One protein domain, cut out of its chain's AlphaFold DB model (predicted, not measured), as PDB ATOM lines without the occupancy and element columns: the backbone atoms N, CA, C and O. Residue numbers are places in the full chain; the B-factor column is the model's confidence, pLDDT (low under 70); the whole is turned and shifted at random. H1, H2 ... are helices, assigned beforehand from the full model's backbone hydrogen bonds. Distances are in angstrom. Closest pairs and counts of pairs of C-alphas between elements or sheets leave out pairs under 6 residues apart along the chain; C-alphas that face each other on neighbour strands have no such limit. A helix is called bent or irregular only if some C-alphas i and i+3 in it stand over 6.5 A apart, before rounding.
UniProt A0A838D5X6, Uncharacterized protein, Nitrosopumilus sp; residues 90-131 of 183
ATOM      1  N   GLU A  90      23.090-122.776  63.798       93.31
ATOM      2  CA  GLU A  90      22.032-122.205  64.652       93.31
ATOM      3  C   GLU A  90      22.427-120.849  65.268       93.31
ATOM      4  O   GLU A  90      21.610-119.933  65.392       93.31
ATOM      5  N   ARG A  91      23.694-120.696  65.678       93.44
ATOM      6  CA  ARG A  91      24.171-119.439  66.265       93.44
ATOM      7  C   ARG A  91      24.202-118.322  65.226       93.44
ATOM      8  O   ARG A  91      23.863-117.188  65.565       93.44
ATOM      9  N   ILE A  92      24.609-118.638  64.000       93.75
ATOM     10  CA  ILE A  92      24.629-117.688  62.885       93.75
ATOM     11  C   ILE A  92      23.210-117.312  62.469       93.75
ATOM     12  O   ILE A  92      22.933-116.127  62.311       93.75
ATOM     13  N   GLU A  93      22.297-118.277  62.362       93.69
ATOM     14  CA  GLU A  93      20.890-118.012  62.037       93.69
ATOM     15  C   GLU A  93      20.258-117.041  63.040       93.69
ATOM     16  O   GLU A  93      19.736-116.000  62.643       93.69
ATOM     17  N   LYS A  94      20.420-117.295  64.346       95.12
ATOM     18  CA  LYS A  94      19.951-116.377  65.400       95.12
ATOM     19  C   LYS A  94      20.563-114.981  65.287       95.12
ATOM     20  O   LYS A  94      19.887-113.985  65.527       95.12
ATOM     21  N   PHE A  95      21.843-114.887  64.933       91.62
ATOM     22  CA  PHE A  95      22.493-113.595  64.720       91.62
ATOM     23  C   PHE A  95      21.882-112.838  63.531       91.62
ATOM     24  O   PHE A  95      21.577-111.652  63.659       91.62
ATOM     25  N   LEU A  96      21.636-113.519  62.409       91.81
ATOM     26  CA  LEU A  96      20.976-112.934  61.240       91.81
ATOM     27  C   LEU A  96      19.536-112.493  61.553       91.81
ATOM     28  O   LEU A  96      19.108-111.432  61.098       91.81
ATOM     29  N   GLU A  97      18.804-113.250  62.376       92.75
ATOM     30  CA  GLU A  97      17.483-112.844  62.874       92.75
ATOM     31  C   GLU A  97      17.557-111.558  63.706       92.75
ATOM     32  O   GLU A  97      16.767-110.634  63.488       92.75
ATOM     33  N   TYR A  98      18.525-111.451  64.622       90.69
ATOM     34  CA  TYR A  98      18.726-110.227  65.402       90.69
ATOM     35  C   TYR A  98      19.066-109.027  64.523       90.69
ATOM     36  O   TYR A  98      18.521-107.945  64.752       90.69
ATOM     37  N   LEU A  99      19.902-109.213  63.498       88.38
ATOM     38  CA  LEU A  99      20.186-108.165  62.520       88.38
ATOM     39  C   LEU A  99      18.923-107.750  61.758       88.38
ATOM     40  O   LEU A  99      18.651-106.559  61.639       88.38
ATOM     41  N   SER A 100      18.105-108.704  61.314       87.75
ATOM     42  CA  SER A 100      16.835-108.416  60.631       87.75
ATOM     43  C   SER A 100      15.894-107.569  61.497       87.75
ATOM     44  O   SER A 100      15.359-106.552  61.045       87.75
ATOM     45  N   VAL A 101      15.754-107.921  62.782       89.75
ATOM     46  CA  VAL A 101      14.960-107.141  63.748       89.75
ATOM     47  C   VAL A 101      15.560-105.753  63.979       89.75
ATOM     48  O   VAL A 101      14.817-104.774  64.078       89.75
ATOM     49  N   PHE A 102      16.885-105.651  64.076       86.88
ATOM     50  CA  PHE A 102      17.586-104.381  64.248       86.88
ATOM     51  C   PHE A 102      17.354-103.439  63.060       86.88
ATOM     52  O   PHE A 102      16.947-102.295  63.265       86.88
ATOM     53  N   PHE A 103      17.536-103.921  61.830       87.12
ATOM     54  CA  PHE A 103      17.311-103.140  60.611       87.12
ATOM     55  C   PHE A 103      15.852-102.703  60.469       87.12
ATOM     56  O   PHE A 103      15.572-101.550  60.147       87.12
ATOM     57  N   TYR A 104      14.905-103.583  60.808       86.88
ATOM     58  CA  TYR A 104      13.487-103.229  60.813       86.88
ATOM     59  C   TYR A 104      13.161-102.097  61.800       86.88
ATOM     60  O   TYR A 104      12.412-101.184  61.462       86.88
ATOM     61  N   LYS A 105      13.721-102.137  63.015       86.75
ATOM     62  CA  LYS A 105      13.443-101.132  64.057       86.75
ATOM     63  C   LYS A 105      14.035 -99.757  63.759       86.75
ATOM     64  O   LYS A 105      13.454 -98.764  64.185       86.75
ATOM     65  N   ASN A 106      15.177 -99.701  63.081       80.19
ATOM     66  CA  ASN A 106      15.897 -98.452  62.833       80.19
ATOM     67  C   ASN A 106      15.560 -97.804  61.477       80.19
ATOM     68  O   ASN A 106      16.174 -96.801  61.133       80.19
ATOM     69  N   ASP A 107      14.615 -98.373  60.712       76.50
ATOM     70  CA  ASP A 107      14.293 -98.002  59.318       76.50
ATOM     71  C   ASP A 107      15.529 -97.925  58.396       76.50
ATOM     72  O   ASP A 107      15.534 -97.279  57.350       76.50
ATOM     73  N   ASP A 108      16.593 -98.627  58.783       72.38
ATOM     74  CA  ASP A 108      17.825 -98.726  58.026       72.38
ATOM     75  C   ASP A 108      17.880-100.121  57.423       72.38
ATOM     76  O   ASP A 108      18.026-101.120  58.121       72.38
ATOM     77  N   LYS A 109      17.698-100.199  56.107       71.38
ATOM     78  CA  LYS A 109      17.758-101.465  55.362       71.38
ATOM     79  C   LYS A 109      19.125-101.687  54.727       71.38
ATOM     80  O   LYS A 109      19.290-102.654  53.980       71.38
ATOM     81  N   ASN A 110      20.088-100.796  54.964       81.75
ATOM     82  CA  ASN A 110      21.380-100.874  54.315       81.75
ATOM     83  C   ASN A 110      22.350-101.742  55.126       81.75
ATOM     84  O   ASN A 110      23.172-101.257  55.902       81.75
ATOM     85  N   VAL A 111      22.258-103.051  54.890       82.62
ATOM     86  CA  VAL A 111      23.151-104.057  55.483       82.62
ATOM     87  C   VAL A 111      24.623-103.746  55.189       82.62
ATOM     88  O   VAL A 111      25.463-103.926  56.063       82.62
ATOM     89  N   GLU A 112      24.932-103.226  53.999       85.00
ATOM     90  CA  GLU A 112      26.306-102.915  53.595       85.00
ATOM     91  C   GLU A 112      26.916-101.816  54.469       85.00
ATOM     92  O   GLU A 112      28.033-101.949  54.962       85.00
ATOM     93  N   ASN A 113      26.151-100.756  54.746       86.06
ATOM     94  CA  ASN A 113      26.605 -99.691  55.639       86.06
ATOM     95  C   ASN A 113      26.900-100.222  57.044       86.06
ATOM     96  O   ASN A 113      27.882 -99.812  57.657       86.06
ATOM     97  N   PHE A 114      26.074-101.136  57.555       86.88
ATOM     98  CA  PHE A 114      26.319-101.756  58.853       86.88
ATOM     99  C   PHE A 114      27.610-102.581  58.865       86.88
ATOM    100  O   PHE A 114      28.379-102.478  59.820       86.88
ATOM    101  N   LEU A 115      27.875-103.356  57.809       88.75
ATOM    102  CA  LEU A 115      29.116-104.126  57.689       88.75
ATOM    103  C   LEU A 115      30.345-103.206  57.664       88.75
ATOM    104  O   LEU A 115      31.277-103.438  58.429       88.75
ATOM    105  N   LEU A 116      30.298-102.106  56.904       90.94
ATOM    106  CA  LEU A 116      31.370-101.102  56.893       90.94
ATOM    107  C   LEU A 116      31.596-100.465  58.274       90.94
ATOM    108  O   LEU A 116      32.731-100.189  58.660       90.94
ATOM    109  N   GLN A 117      30.531-100.231  59.047       89.06
ATOM    110  CA  GLN A 117      30.665 -99.729  60.420       89.06
ATOM    111  C   GLN A 117      31.279-100.775  61.355       89.06
ATOM    112  O   GLN A 117      32.109-100.426  62.192       89.06
ATOM    113  N   LEU A 118      30.911-102.050  61.211       89.69
ATOM    114  CA  LEU A 118      31.506-103.140  61.986       89.69
ATOM    115  C   LEU A 118      33.015-103.257  61.710       89.69
ATOM    116  O   LEU A 118      33.802-103.374  62.649       89.69
ATOM    117  N   GLU A 119      33.409-103.181  60.437       92.56
ATOM    118  CA  GLU A 119      34.813-103.166  60.009       92.56
ATOM    119  C   GLU A 119      35.555-101.961  60.592       92.56
ATOM    120  O   GLU A 119      36.605-102.131  61.208       92.56
ATOM    121  N   SER A 120      34.965-100.766  60.509       92.56
ATOM    122  CA  SER A 120      35.523 -99.542  61.097       92.56
ATOM    123  C   SER A 120      35.760 -99.669  62.607       92.56
ATOM    124  O   SER A 120      36.831 -99.318  63.100       92.56
ATOM    125  N   VAL A 121      34.804-100.228  63.359       90.94
ATOM    126  CA  VAL A 121      34.971-100.457  64.807       90.94
ATOM    127  C   VAL A 121      36.141-101.402  65.083       90.94
ATOM    128  O   VAL A 121      36.932-101.143  65.991       90.94
ATOM    129  N   TYR A 122      36.276-102.473  64.299       90.50
ATOM    130  CA  TYR A 122      37.402-103.397  64.419       90.50
ATOM    131  C   TYR A 122      38.740-102.719  64.090       90.50
ATOM    132  O   TYR A 122      39.695-102.858  64.855       90.50
ATOM    133  N   GLU A 123      38.810-101.953  63.001       92.38
ATOM    134  CA  GLU A 123      40.016-101.218  62.609       92.38
ATOM    135  C   GLU A 123      40.432-100.201  63.671       92.38
ATOM    136  O   GLU A 123      41.608-100.132  64.025       92.38
ATOM    137  N   ILE A 124      39.482 -99.441  64.224       90.31
ATOM    138  CA  ILE A 124      39.745 -98.485  65.305       90.31
ATOM    139  C   ILE A 124      40.291 -99.214  66.532       90.31
ATOM    140  O   ILE A 124      41.311 -98.797  67.078       90.31
ATOM    141  N   ALA A 125      39.645-100.306  66.948       91.12
ATOM    142  CA  ALA A 125      40.092-101.096  68.089       91.12
ATOM    143  C   ALA A 125      41.530-101.591  67.884       91.12
ATOM    144  O   ALA A 125      42.385-101.384  68.738       91.12
ATOM    145  N   ASN A 126      41.819-102.149  66.708       91.69
ATOM    146  CA  ASN A 126      43.143-102.653  66.363       91.69
ATOM    147  C   ASN A 126      44.202-101.538  66.295       91.69
ATOM    148  O   ASN A 126      45.309-101.705  66.798       91.69
ATOM    149  N   ASN A 127      43.865-100.379  65.724       92.88
ATOM    150  CA  ASN A 127      44.769 -99.226  65.642       92.88
ATOM    151  C   ASN A 127      45.107 -98.636  67.016       92.88
ATOM    152  O   ASN A 127      46.167 -98.037  67.186       92.88
ATOM    153  N   LEU A 128      44.202 -98.790  67.982       90.31
ATOM    154  CA  LEU A 128      44.389 -98.348  69.360       90.31
ATOM    155  C   LEU A 128      44.967 -99.445  70.268       90.31
ATOM    156  O   LEU A 128      45.131 -99.196  71.457       90.31
ATOM    157  N   ASP A 129      45.268-100.632  69.726       92.44
ATOM    158  CA  ASP A 129      45.661-101.828  70.490       92.44
ATOM    159  C   ASP A 129      44.661-102.158  71.619       92.44
ATOM    160  O   ASP A 129      45.006-102.549  72.735       92.44
ATOM    161  N   LEU A 130      43.374-101.951  71.326       91.75
ATOM    162  CA  LEU A 130      42.263-102.188  72.234       91.75
ATOM    163  C   LEU A 130      41.510-103.456  71.850       91.75
ATOM    164  O   LEU A 130      41.168-103.715  70.696       91.75
ATOM    165  N   SER A 131      41.150-104.220  72.875       90.25
ATOM    166  CA  SER A 131      40.146-105.268  72.749       90.25
ATOM    167  C   SER A 131      38.764-104.649  72.553       90.25
ATOM    168  O   SER A 131      38.378-103.750  73.303       90.25
TER     169      SER A 131
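AT A GLANCE: This is residues 90 to 131 of the 183 residues of an uncharacterized protein of Nitrosopumilus sp (UniProt A0A838D5X6). Two helices of similar length, H1 and H2, make an L: they meet at a corner, where H1 ends and H2 begins, and the space between the two arms is open. The arms point away from that corner, and residues 128 to 131 make a short tail after the far end of H2. The printed part has 42 residues with two named helices, H1 then H2 along the chain, and no named strand; the class is all helix. The whole is loose, with a radius of gyration of the C-alphas of 12.7 A, and only just flat, spanning 33 by 25 by 14 A.

IN THESE COORDINATES: Begin with the longest helix, H2, residues 111 to 127: find C-alpha 111 at (23.151, -104.057, 55.483), and from there the helix runs 24.4 A to C-alpha 127 at (44.769, -99.226, 65.642). Then go back to C-alpha 90 at (22.032, -122.205, 64.652), where H1, residues 90 to 105, begins; it is 22.8 A long from first to last C-alpha. Neither helix is bent or irregular.

HOW THE PARTS SIT: Look at Phe 103 and Val 111 for the place where H2 and H1 are close but not clearly touching: their C-alphas, the closest of the two helices, are 7.8 A apart. The helices' lines are about perpendicular, only just, at 70.2 degrees. Their centres are 17.8 A apart. Outward from there, residues 115 to 121 of H2 and residues 90 to 98 of H1 stand free. In H1 and H2 every O i to N i+4 pair is within hydrogen-bond range.

THE WHOLE: The two C-alphas farthest apart are those of Tyr 104 and Asp 129, at 33.6 A. The link from H1 to H2, five residues, is tight. The printed part, residues 90 to 131, has no cut. The mean pLDDT of the printed part of this model is 88.6, and no printed residue is under 70.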